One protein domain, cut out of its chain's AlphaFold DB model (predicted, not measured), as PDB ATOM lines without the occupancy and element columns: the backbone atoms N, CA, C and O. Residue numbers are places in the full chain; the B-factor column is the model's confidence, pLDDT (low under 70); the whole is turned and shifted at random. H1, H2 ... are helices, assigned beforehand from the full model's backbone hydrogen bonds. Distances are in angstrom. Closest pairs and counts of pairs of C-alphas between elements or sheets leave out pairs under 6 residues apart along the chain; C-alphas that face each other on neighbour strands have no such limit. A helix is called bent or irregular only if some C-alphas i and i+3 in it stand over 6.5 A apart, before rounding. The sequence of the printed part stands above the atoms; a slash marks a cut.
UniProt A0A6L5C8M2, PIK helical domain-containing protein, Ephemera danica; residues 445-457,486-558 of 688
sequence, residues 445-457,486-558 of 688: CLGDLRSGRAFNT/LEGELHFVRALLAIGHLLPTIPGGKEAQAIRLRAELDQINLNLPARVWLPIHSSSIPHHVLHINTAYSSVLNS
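This is residues 445 to 457 and 486 to 558 of the 688 residues of the protein "PIK helical domain-containing protein" of Ephemera danica (UniProt A0A6L5C8M2). Two long helices, H1 and H2, lie side by side as a helical hairpin, and the rest of the printed part, residues 445 to 457 and the long tail 526 to 558 among it, holds no named element. Residues 445 to 457 pack on both helices near the hairpin's open end; from that same end the long tail, residues 526 to 558, throws out a loop whose residues 536 to 541 stick out, then folds back over H2. The printed part has 86 residues, with two named helices in the order H1, H2 and no named strand. The class is all helix, though under half of the residues, 36 of 86, are in named elements. The whole is compact, with a radius of gyration of the C-alphas of 13.4 A and spans of 37 by 31 by 19 A.

Residues 445 to 457 hold no named element; their C-alphas lie 10 to 17 A from the mean of all C-alphas. H1, residues 487 to 505, and H2, residues 509 to 525, form a helical hairpin with a tight link of 3 residues. They touch, with 8 pairs of C-alphas within 8 A; the closest are those of Leu 503 and Gln 513, 5.7 A apart. Their lines stand at a shallow tilt of 18 degrees, opposite ways, and their centres are 12.6 A apart. In H2 every O i to N i+4 pair is within hydrogen-bond range; in H1, 13 of 15 are.

H1 measures 27.3 A from C-alpha 487 at (-16.203, 22.026, -8.738) to C-alpha 505. H1 is neither bent nor irregular, but only just: C-alphas 501 and 504 are 6.4 A apart. H2 measures 24.4 A, from C-alpha 509 at (-24.800, 1.206, -33.736) to C-alpha 525 at (-9.679, 7.631, -15.697).

Residues 458 to 485 are not printed, and C-alphas 457 and 486 are 8.5 A apart across this cut. The two C-alphas farthest apart, those of Pro 507 and Ser 540, are separated by 40.0 A. The mean pLDDT of the printed part is 89.6; residue 558 is under 70.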
ATOM      1  N   CYS A 445      -7.025  23.893 -15.180       80.38
ATOM      2  CA  CYS A 445      -7.277  22.649 -15.908       80.38
ATOM      3  C   CYS A 445      -8.606  21.955 -15.548       80.38
ATOM      4  O   CYS A 445      -8.901  20.897 -16.094       80.38
ATOM      5  N   LEU A 446      -9.407  22.540 -14.650       85.00
ATOM      6  CA  LEU A 446     -10.764  22.109 -14.330       85.00
ATOM      7  C   LEU A 446     -11.606  21.978 -15.608       85.00
ATOM      8  O   LEU A 446     -11.720  22.921 -16.386       85.00
ATOM      9  N   GLY A 447     -12.182  20.795 -15.815       85.06
ATOM     10  CA  GLY A 447     -12.971  20.452 -16.999       85.06
ATOM     11  C   GLY A 447     -12.181  19.999 -18.234       85.06
ATOM     12  O   GLY A 447     -12.777  19.356 -19.094       85.06
ATOM     13  N   ASP A 448     -10.869  20.245 -18.330       90.06
ATOM     14  CA  ASP A 448     -10.059  19.721 -19.439       90.06
ATOM     15  C   ASP A 448      -9.607  18.283 -19.158       90.06
ATOM     16  O   ASP A 448      -8.586  18.048 -18.505       90.06
ATOM     17  N   LEU A 449     -10.349  17.309 -19.692       90.75
ATOM     18  CA  LEU A 449     -10.035  15.877 -19.593       90.75
ATOM     19  C   LEU A 449      -8.646  15.512 -20.151       90.75
ATOM     20  O   LEU A 449      -8.086  14.491 -19.761       90.75
ATOM     21  N   ARG A 450      -8.045  16.338 -21.017       90.00
ATOM     22  CA  ARG A 450      -6.718  16.067 -21.599       90.00
ATOM     23  C   ARG A 450      -5.563  16.478 -20.679       90.00
ATOM     24  O   ARG A 450      -4.411  16.192 -20.986       90.00
ATOM     25  N   SER A 451      -5.862  17.136 -19.557       89.50
ATOM     26  CA  SER A 451      -4.870  17.683 -18.621       89.50
ATOM     27  C   SER A 451      -4.357  16.699 -17.561       89.50
ATOM     28  O   SER A 451      -3.397  17.016 -16.853       89.50
ATOM     29  N   GLY A 452      -5.037  15.562 -17.374       87.81
ATOM     30  CA  GLY A 452      -4.834  14.656 -16.234       87.81
ATOM     31  C   GLY A 452      -5.210  15.260 -14.869       87.81
ATOM     32  O   GLY A 452      -4.878  14.707 -13.823       87.81
ATOM     33  N   ARG A 453      -5.856  16.436 -14.849       88.19
ATOM     34  CA  ARG A 453      -6.246  17.182 -13.641       88.19
ATOM     35  C   ARG A 453      -7.623  17.857 -13.760       88.19
ATOM     36  O   ARG A 453      -7.903  18.792 -13.007       88.19
ATOM     37  N   ALA A 454      -8.506  17.358 -14.630       89.50
ATOM     38  CA  ALA A 454      -9.847  17.902 -14.898       89.50
ATOM     39  C   ALA A 454     -10.734  18.083 -13.659       89.50
ATOM     40  O   ALA A 454     -11.608  18.949 -13.638       89.50
ATOM     41  N   PHE A 455     -10.519  17.271 -12.623       92.31
ATOM     42  CA  PHE A 455     -11.304  17.285 -11.386       92.31
ATOM     43  C   PHE A 455     -10.500  17.804 -10.177       92.31
ATOM     44  O   PHE A 455     -11.001  17.820  -9.048       92.31
ATOM     45  N   ASN A 456      -9.248  18.239 -10.381       87.62
ATOM     46  CA  ASN A 456      -8.385  18.719  -9.304       87.62
ATOM     47  C   ASN A 456      -8.651  20.204  -9.008       87.62
ATOM     48  O   ASN A 456      -8.343  21.092  -9.798       87.62
ATOM     49  N   THR A 457      -9.186  20.474  -7.818       85.50
ATOM     50  CA  THR A 457      -9.563  21.816  -7.344       85.50
ATOM     51  C   THR A 457      -8.397  22.641  -6.777       85.50
ATOM     52  O   THR A 457      -8.632  23.712  -6.222       85.50
ATOM     53  N   LEU A 486     -16.928  21.826  -4.560       91.62
ATOM     54  CA  LEU A 486     -17.847  21.065  -5.419       91.62
ATOM     55  C   LEU A 486     -17.382  20.990  -6.879       91.62
ATOM     56  O   LEU A 486     -17.932  20.211  -7.647       91.62
ATOM     57  N   GLU A 487     -16.402  21.794  -7.300       90.19
ATOM     58  CA  GLU A 487     -16.203  22.026  -8.738       90.19
ATOM     59  C   GLU A 487     -15.559  20.831  -9.459       90.19
ATOM     60  O   GLU A 487     -15.812  20.631 -10.642       90.19
ATOM     61  N   GLY A 488     -14.788  19.996  -8.753       91.44
ATOM     62  CA  GLY A 488     -14.286  18.727  -9.295       91.44
ATOM     63  C   GLY A 488     -15.409  17.718  -9.555       91.44
ATOM     64  O   GLY A 488     -15.499  17.167 -10.648       91.44
ATOM     65  N   GLU A 489     -16.310  17.554  -8.584       93.69
ATOM     66  CA  GLU A 489     -17.508  16.701  -8.664       93.69
ATOM     67  C   GLU A 489     -18.455  17.168  -9.783       93.69
ATOM     68  O   GLU A 489     -18.926  16.373 -10.595       93.69
ATOM     69  N   LEU A 490     -18.665  18.482  -9.904       93.19
ATOM     70  CA  LEU A 490     -19.477  19.055 -10.977       93.19
ATOM     71  C   LEU A 490     -18.852  18.838 -12.360       93.19
ATOM     72  O   LEU A 490     -19.587  18.556 -13.303       93.19
ATOM     73  N   HIS A 491     -17.526  18.917 -12.508       94.06
ATOM     74  CA  HIS A 491     -16.867  18.582 -13.777       94.06
ATOM     75  C   HIS A 491     -16.898  17.082 -14.089       94.06
ATOM     76  O   HIS A 491     -17.086  16.723 -15.248       94.06
ATOM     77  N   PHE A 492     -16.788  16.215 -13.082       95.75
ATOM     78  CA  PHE A 492     -16.923  14.765 -13.236       95.75
ATOM     79  C   PHE A 492     -18.320  14.375 -13.741       95.75
ATOM     80  O   PHE A 492     -18.447  13.701 -14.765       95.75
ATOM     81  N   VAL A 493     -19.379  14.896 -13.116       94.69
ATOM     82  CA  VAL A 493     -20.762  14.642 -13.552       94.69
ATOM     83  C   VAL A 493     -21.066  15.296 -14.909       94.69
ATOM     84  O   VAL A 493     -21.700  14.664 -15.753       94.69
ATOM     85  N   ARG A 494     -20.553  16.507 -15.192       94.19
ATOM     86  CA  ARG A 494     -20.635  17.120 -16.538       94.19
ATOM     87  C   ARG A 494     -19.954  16.258 -17.606       94.19
ATOM     88  O   ARG A 494     -20.505  16.136 -18.694       94.19
ATOM     89  N   ALA A 495     -18.800  15.653 -17.314       95.56
ATOM     90  CA  ALA A 495     -18.093  14.782 -18.255       95.56
ATOM     91  C   ALA A 495     -18.897  13.507 -18.561       95.56
ATOM     92  O   ALA A 495     -19.098  13.176 -19.727       95.56
ATOM     93  N   LEU A 496     -19.447  12.844 -17.536       94.75
ATOM     94  CA  LEU A 496     -20.317  11.674 -17.718       94.75
ATOM     95  C   LEU A 496     -21.582  12.008 -18.532       94.75
ATOM     96  O   LEU A 496     -21.955  11.252 -19.431       94.75
ATOM     97  N   LEU A 497     -22.208  13.165 -18.282       93.94
ATOM     98  CA  LEU A 497     -23.345  13.649 -19.075       93.94
ATOM     99  C   LEU A 497     -22.946  13.978 -20.523       93.94
ATOM    100  O   LEU A 497     -23.678  13.629 -21.448       93.94
ATOM    101  N   ALA A 498     -21.779  14.587 -20.748       94.75
ATOM    102  CA  ALA A 498     -21.269  14.871 -22.090       94.75
ATOM    103  C   ALA A 498     -21.047  13.584 -22.905       94.75
ATOM    104  O   ALA A 498     -21.434  13.535 -24.071       94.75
ATOM    105  N   ILE A 499     -20.527  12.516 -22.284       93.69
ATOM    106  CA  ILE A 499     -20.451  11.182 -22.905       93.69
ATOM    107  C   ILE A 499     -21.861  10.669 -23.228       93.69
ATOM    108  O   ILE A 499     -22.119  10.249 -24.355       93.69
ATOM    109  N   GLY A 500     -22.801  10.758 -22.280       92.00
ATOM    110  CA  GLY A 500     -24.199  10.361 -22.485       92.00
ATOM    111  C   GLY A 500     -24.888  11.078 -23.656       92.00
ATOM    112  O   GLY A 500     -25.666  10.458 -24.379       92.00
ATOM    113  N   HIS A 501     -24.562  12.351 -23.894       92.38
ATOM    114  CA  HIS A 501     -25.045  13.123 -25.044       92.38
ATOM    115  C   HIS A 501     -24.267  12.859 -26.345       92.38
ATOM    116  O   HIS A 501     -24.834  13.026 -27.424       92.38
ATOM    117  N   LEU A 502     -23.007  12.418 -26.267       91.88
ATOM    118  CA  LEU A 502     -22.182  12.058 -27.425       91.88
ATOM    119  C   LEU A 502     -22.592  10.707 -28.033       91.88
ATOM    120  O   LEU A 502     -22.646  10.577 -29.252       91.88
ATOM    121  N   LEU A 503     -22.900   9.692 -27.217       90.56
ATOM    122  CA  LEU A 503     -23.177   8.336 -27.720       90.56
ATOM    123  C   LEU A 503     -24.294   8.264 -28.791       90.56
ATOM    124  O   LEU A 503     -24.092   7.569 -29.792       90.56
ATOM    125  N   PRO A 504     -25.434   8.977 -28.672       89.19
ATOM    126  CA  PRO A 504     -26.468   8.996 -29.709       89.19
ATOM    127  C   PRO A 504     -26.024   9.580 -31.057       89.19
ATOM    128  O   PRO A 504     -26.648   9.268 -32.068       89.19
ATOM    129  N   THR A 505     -24.965  10.400 -31.110       90.19
ATOM    130  CA  THR A 505     -24.504  11.029 -32.363       90.19
ATOM    131  C   THR A 505     -23.576  10.133 -33.186       90.19
ATOM    132  O   THR A 505     -23.132  10.540 -34.258       90.19
ATOM    133  N   ILE A 506     -23.231   8.938 -32.691       88.44
ATOM    134  CA  ILE A 506     -22.241   8.046 -33.306       88.44
ATOM    135  C   ILE A 506     -22.923   7.107 -34.319       88.44
ATOM    136  O   ILE A 506     -23.674   6.215 -33.909       88.44
ATOM    137  N   PRO A 507     -22.645   7.225 -35.633       84.06
ATOM    138  CA  PRO A 507     -23.054   6.211 -36.600       84.06
ATOM    139  C   PRO A 507     -22.245   4.919 -36.394       84.06
ATOM    140  O   PRO A 507     -21.053   4.965 -36.098       84.06
ATOM    141  N   GLY A 508     -22.887   3.759 -36.569       79.25
ATOM    142  CA  GLY A 508     -22.264   2.435 -36.381       79.25
ATOM    143  C   GLY A 508     -22.940   1.533 -35.336       79.25
ATOM    144  O   GLY A 508     -22.551   0.379 -35.183       79.25
ATOM    145  N   GLY A 509     -23.978   2.016 -34.647       83.62
ATOM    146  CA  GLY A 509     -24.800   1.206 -33.736       83.62
ATOM    147  C   GLY A 509     -24.139   0.883 -32.388       83.62
ATOM    148  O   GLY A 509     -23.103   1.449 -32.035       83.62
ATOM    149  N   LYS A 510     -24.759  -0.032 -31.620       84.12
ATOM    150  CA  LYS A 510     -24.395  -0.317 -30.214       84.12
ATOM    151  C   LYS A 510     -22.913  -0.667 -30.009       84.12
ATOM    152  O   LYS A 510     -22.362  -0.328 -28.969       84.12
ATOM    153  N   GLU A 511     -22.267  -1.330 -30.967       87.25
ATOM    154  CA  GLU A 511     -20.858  -1.732 -30.848       87.25
ATOM    155  C   GLU A 511     -19.900  -0.542 -30.998       87.25
ATOM    156  O   GLU A 511     -19.070  -0.318 -30.119       87.25
ATOM    157  N   ALA A 512     -20.079   0.295 -32.027       89.12
ATOM    158  CA  ALA A 512     -19.317   1.539 -32.183       89.12
ATOM    159  C   ALA A 512     -19.527   2.493 -30.990       89.12
ATOM    160  O   ALA A 512     -18.575   3.102 -30.498       89.12
ATOM    161  N   GLN A 513     -20.759   2.567 -30.474       91.44
ATOM    162  CA  GLN A 513     -21.080   3.308 -29.254       91.44
ATOM    163  C   GLN A 513     -20.358   2.734 -28.025       91.44
ATOM    164  O   GLN A 513     -19.775   3.496 -27.260       91.44
ATOM    165  N   ALA A 514     -20.327   1.411 -27.841       91.12
ATOM    166  CA  ALA A 514     -19.616   0.778 -26.728       91.12
ATOM    167  C   ALA A 514     -18.086   0.935 -26.823       91.12
ATOM    168  O   ALA A 514     -17.430   1.111 -25.801       91.12
ATOM    169  N   ILE A 515     -17.508   0.914 -28.028       92.50
ATOM    170  CA  ILE A 515     -16.080   1.202 -28.243       92.50
ATOM    171  C   ILE A 515     -15.767   2.654 -27.856       92.50
ATOM    172  O   ILE A 515     -14.809   2.899 -27.122       92.50
ATOM    173  N   ARG A 516     -16.594   3.622 -28.284       94.25
ATOM    174  CA  ARG A 516     -16.380   5.033 -27.933       94.25
ATOM    175  C   ARG A 516     -16.631   5.323 -26.452       94.25
ATOM    176  O   ARG A 516     -15.872   6.095 -25.878       94.25
ATOM    177  N   LEU A 517     -17.628   4.686 -25.828       94.75
ATOM    178  CA  LEU A 517     -17.873   4.779 -24.383       94.75
ATOM    179  C   LEU A 517     -16.612   4.426 -23.588       94.75
ATOM    180  O   LEU A 517     -16.237   5.178 -22.697       94.75
ATOM    181  N   ARG A 518     -15.937   3.323 -23.940       94.62
ATOM    182  CA  ARG A 518     -14.685   2.919 -23.282       94.62
ATOM    183  C   ARG A 518     -13.612   3.987 -23.427       94.62
ATOM    184  O   ARG A 518     -13.165   4.503 -22.413       94.62
ATOM    185  N   ALA A 519     -13.320   4.407 -24.658       94.25
ATOM    186  CA  ALA A 519     -12.293   5.412 -24.927       94.25
ATOM    187  C   ALA A 519     -12.522   6.748 -24.185       94.25
ATOM    188  O   ALA A 519     -11.561   7.361 -23.728       94.25
ATOM    189  N   GLU A 520     -13.773   7.200 -24.033       95.62
ATOM    190  CA  GLU A 520     -14.094   8.411 -23.261       95.62
ATOM    191  C   GLU A 520     -14.013   8.192 -21.739       95.62
ATOM    192  O   GLU A 520     -13.530   9.060 -21.010       95.62
ATOM    193  N   LEU A 521     -14.432   7.027 -21.231       95.81
ATOM    194  CA  LEU A 521     -14.245   6.682 -19.817       95.81
ATOM    195  C   LEU A 521     -12.757   6.505 -19.466       95.81
ATOM    196  O   LEU A 521     -12.345   6.889 -18.374       95.81
ATOM    197  N   ASP A 522     -11.936   6.018 -20.398       95.00
ATOM    198  CA  ASP A 522     -10.482   5.956 -20.243       95.00
ATOM    199  C   ASP A 522      -9.881   7.378 -20.147       95.00
ATOM    200  O   ASP A 522      -8.973   7.603 -19.348       95.00
ATOM    201  N   GLN A 523     -10.429   8.380 -20.859       94.44
ATOM    202  CA  GLN A 523     -10.065   9.793 -20.636       94.44
ATOM    203  C   GLN A 523     -10.495  10.299 -19.250       94.44
ATOM    204  O   GLN A 523      -9.750  11.049 -18.620       94.44
ATOM    205  N   ILE A 524     -11.654   9.884 -18.727       95.31
ATOM    206  CA  ILE A 524     -12.048  10.208 -17.344       95.31
ATOM    207  C   ILE A 524     -11.070   9.576 -16.341       95.31
ATOM    208  O   ILE A 524     -10.640  10.262 -15.414       95.31
ATOM    209  N   ASN A 525     -10.642   8.327 -16.557       95.25
ATOM    210  CA  ASN A 525      -9.679   7.631 -15.697       95.25
ATOM    211  C   ASN A 525      -8.316   8.334 -15.604       95.25
ATOM    212  O   ASN A 525      -7.742   8.364 -14.521       95.25
ATOM    213  N   LEU A 526      -7.835   8.987 -16.673       93.88
ATOM    214  CA  LEU A 526      -6.612   9.814 -16.628       93.88
ATOM    215  C   LEU A 526      -6.691  10.997 -15.644       93.88
ATOM    216  O   LEU A 526      -5.669  11.604 -15.334       93.88
ATOM    217  N   ASN A 527      -7.891  11.350 -15.175       94.19
ATOM    218  CA  ASN A 527      -8.151  12.459 -14.257       94.19
ATOM    219  C   ASN A 527      -8.586  11.981 -12.856       94.19
ATOM    220  O   ASN A 527      -8.979  12.803 -12.023       94.19
ATOM    221  N   LEU A 528      -8.522  10.669 -12.603       94.06
ATOM    222  CA  LEU A 528      -8.760  10.018 -11.316       94.06
ATOM    223  C   LEU A 528      -7.426   9.461 -10.756       94.06
ATOM    224  O   LEU A 528      -6.504   9.210 -11.531       94.06
ATOM    225  N   PRO A 529      -7.280   9.263  -9.429       93.00
ATOM    226  CA  PRO A 529      -8.243   9.556  -8.369       93.00
ATOM    227  C   PRO A 529      -8.434  11.061  -8.145       93.00
ATOM    228  O   PRO A 529      -7.502  11.857  -8.250       93.00
ATOM    229  N   ALA A 530      -9.654  11.456  -7.779       89.75
ATOM    230  CA  ALA A 530      -9.991  12.848  -7.495       89.75
ATOM    231  C   ALA A 530     -10.944  12.977  -6.298       89.75
ATOM    232  O   ALA A 530     -11.453  11.995  -5.760       89.75
ATOM    233  N   ARG A 531     -11.214  14.220  -5.879       89.31
ATOM    234  CA  ARG A 531     -12.168  14.534  -4.801       89.31
ATOM    235  C   ARG A 531     -13.613  14.526  -5.321       89.31
ATOM    236  O   ARG A 531     -14.305  15.537  -5.238       89.31
ATOM    237  N   VAL A 532     -14.003  13.384  -5.885       93.06
ATOM    238  CA  VAL A 532     -15.286  13.103  -6.547       93.06
ATOM    239  C   VAL A 532     -15.863  11.796  -5.997       93.06
ATOM    240  O   VAL A 532     -15.103  10.926  -5.561       93.06
ATOM    241  N   TRP A 533     -17.185  11.660  -5.965       93.31
ATOM    242  CA  TRP A 533     -17.889  10.545  -5.323       93.31
ATOM    243  C   TRP A 533     -19.161  10.160  -6.097       93.31
ATOM    244  O   TRP A 533     -19.474  10.736  -7.130       93.31
ATOM    245  N   LEU A 534     -19.895   9.151  -5.624       92.25
ATOM    246  CA  LEU A 534     -21.194   8.751  -6.168       92.25
ATOM    247  C   LEU A 534     -22.297   9.084  -5.146       92.25
ATOM    248  O   LEU A 534     -22.458   8.350  -4.164       92.25
ATOM    249  N   PRO A 535     -23.087  10.162  -5.342       88.56
ATOM    250  CA  PRO A 535     -24.108  10.611  -4.381       88.56
ATOM    251  C   PRO A 535     -25.187   9.578  -4.014       88.56
ATOM    252  O   PRO A 535     -25.835   9.715  -2.973       88.56
ATOM    253  N   ILE A 536     -25.353   8.537  -4.839       86.56
ATOM    254  CA  ILE A 536     -26.228   7.379  -4.593       86.56
ATOM    255  C   ILE A 536     -25.757   6.486  -3.431       86.56
ATOM    256  O   ILE A 536     -26.585   5.861  -2.776       86.56
ATOM    257  N   HIS A 537     -24.455   6.450  -3.127       82.31
ATOM    258  CA  HIS A 537     -23.890   5.632  -2.042       82.31
ATOM    259  C   HIS A 537     -23.434   6.464  -0.832       82.31
ATOM    260  O   HIS A 537     -23.046   5.908   0.193       82.31
ATOM    261  N   SER A 538     -23.515   7.798  -0.900       77.81
ATOM    262  CA  SER A 538     -23.096   8.692   0.192       77.81
ATOM    263  C   SER A 538     -23.842   8.468   1.512       77.81
ATOM    264  O   SER A 538     -23.282   8.739   2.571       77.81
ATOM    265  N   SER A 539     -25.073   7.947   1.460       73.56
ATOM    266  CA  SER A 539     -25.874   7.624   2.648       73.56
ATOM    267  C   SER A 539     -25.407   6.356   3.382       73.56
ATOM    268  O   SER A 539     -25.773   6.175   4.540       73.56
ATOM    269  N   SER A 540     -24.625   5.477   2.737       79.25
ATOM    270  CA  SER A 540     -24.115   4.233   3.337       79.25
ATOM    271  C   SER A 540     -22.610   4.278   3.612       79.25
ATOM    272  O   SER A 540     -22.188   3.907   4.706       79.25
ATOM    273  N   ILE A 541     -21.794   4.737   2.653       84.31
ATOM    274  CA  ILE A 541     -20.327   4.749   2.767       84.31
ATOM    275  C   ILE A 541     -19.748   6.045   2.169       84.31
ATOM    276  O   ILE A 541     -19.924   6.299   0.973       84.31
ATOM    277  N   PRO A 542     -18.992   6.857   2.935       86.12
ATOM    278  CA  PRO A 542     -18.204   7.953   2.375       86.12
ATOM    279  C   PRO A 542     -16.990   7.390   1.620       86.12
ATOM    280  O   PRO A 542     -16.160   6.691   2.196       86.12
ATOM    281  N   HIS A 543     -16.882   7.703   0.331       88.56
ATOM    282  CA  HIS A 543     -15.894   7.134  -0.588       88.56
ATOM    283  C   HIS A 543     -15.409   8.192  -1.595       88.56
ATOM    284  O   HIS A 543     -15.999   9.267  -1.703       88.56
ATOM    285  N   HIS A 544     -14.356   7.871  -2.348       90.88
ATOM    286  CA  HIS A 544     -13.912   8.628  -3.522       90.88
ATOM    287  C   HIS A 544     -13.822   7.686  -4.727       90.88
ATOM    288  O   HIS A 544     -13.492   6.511  -4.553       90.88
ATOM    289  N   VAL A 545     -14.077   8.181  -5.941       92.50
ATOM    290  CA  VAL A 545     -13.870   7.383  -7.161       92.50
ATOM    291  C   VAL A 545     -12.376   7.348  -7.487       92.50
ATOM    292  O   VAL A 545     -11.760   8.384  -7.744       92.50
ATOM    293  N   LEU A 546     -11.788   6.148  -7.459       93.75
ATOM    294  CA  LEU A 546     -10.371   5.933  -7.774       93.75
ATOM    295  C   LEU A 546     -10.147   5.592  -9.253       93.75
ATOM    296  O   LEU A 546      -9.167   6.040  -9.838       93.75
ATOM    297  N   HIS A 547     -11.050   4.803  -9.838       94.06
ATOM    298  CA  HIS A 547     -10.999   4.319 -11.217       94.06
ATOM    299  C   HIS A 547     -12.393   3.819 -11.638       94.06
ATOM    300  O   HIS A 547     -13.149   3.329 -10.797       94.06
ATOM    301  N   ILE A 548     -12.724   3.902 -12.927       93.12
ATOM    302  CA  ILE A 548     -13.934   3.334 -13.537       93.12
ATOM    303  C   ILE A 548     -13.507   2.177 -14.443       93.12
ATOM    304  O   ILE A 548     -12.774   2.382 -15.407       93.12
ATOM    305  N   ASN A 549     -13.964   0.951 -14.171       93.62
ATOM    306  CA  ASN A 549     -13.616  -0.194 -15.015       93.62
ATOM    307  C   ASN A 549     -14.358  -0.131 -16.364       93.62
ATOM    308  O   ASN A 549     -15.556  -0.405 -16.455       93.62
ATOM    309  N   THR A 550     -13.635   0.218 -17.429       91.94
ATOM    310  CA  THR A 550     -14.212   0.419 -18.764       91.94
ATOM    311  C   THR A 550     -14.561  -0.891 -19.472       91.94
ATOM    312  O   THR A 550     -15.467  -0.901 -20.312       91.94
ATOM    313  N   ALA A 551     -13.978  -2.030 -19.080       88.56
ATOM    314  CA  ALA A 551     -14.318  -3.337 -19.650       88.56
ATOM    315  C   ALA A 551     -15.810  -3.679 -19.459       88.56
ATOM    316  O   ALA A 551     -16.476  -4.088 -20.415       88.56
ATOM    317  N   TYR A 552     -16.350  -3.420 -18.261       87.25
ATOM    318  CA  TYR A 552     -17.746  -3.706 -17.896       87.25
ATOM    319  C   TYR A 552     -18.740  -2.606 -18.305       87.25
ATOM    320  O   TYR A 552     -19.952  -2.798 -18.200       87.25
ATOM    321  N   SER A 553     -18.259  -1.480 -18.844       88.00
ATOM    322  CA  SER A 553     -19.139  -0.451 -19.411       88.00
ATOM    323  C   SER A 553     -19.900  -0.974 -20.642       88.00
ATOM    324  O   SER A 553     -19.359  -1.707 -21.478       88.00
ATOM    325  N   SER A 554     -21.184  -0.619 -20.754       86.62
ATOM    326  CA  SER A 554     -22.046  -1.032 -21.866       86.62
ATOM    327  C   SER A 554     -23.155  -0.014 -22.149       86.62
ATOM    328  O   SER A 554     -23.562   0.742 -21.269       86.62
ATOM    329  N   VAL A 555     -23.641   0.010 -23.395       86.31
ATOM    330  CA  VAL A 555     -24.694   0.933 -23.854       86.31
ATOM    331  C   VAL A 555     -26.032   0.192 -23.933       86.31
ATOM    332  O   VAL A 555     -26.281  -0.611 -24.841       86.31
ATOM    333  N   LEU A 556     -26.901   0.463 -22.960       81.75
ATOM    334  CA  LEU A 556     -28.277  -0.036 -22.928       81.75
ATOM    335  C   LEU A 556     -29.160   0.759 -23.905       81.75
ATOM    336  O   LEU A 556     -28.913   1.935 -24.164       81.75
ATOM    337  N   ASN A 557     -30.190   0.126 -24.470       71.56
ATOM    338  CA  ASN A 557     -31.218   0.848 -25.225       71.56
ATOM    339  C   ASN A 557     -32.209   1.497 -24.245       71.56
ATOM    340  O   ASN A 557     -32.455   0.946 -23.179       71.56
ATOM    341  N   SER A 558     -32.887   2.580 -24.625       63.84
ATOM    342  CA  SER A 558     -33.916   3.223 -23.783       63.84
ATOM    343  C   SER A 558     -35.148   2.341 -23.502       63.84
ATOM    344  O   SER A 558     -35.961   2.663 -22.638       63.84
TER     345      SER A 558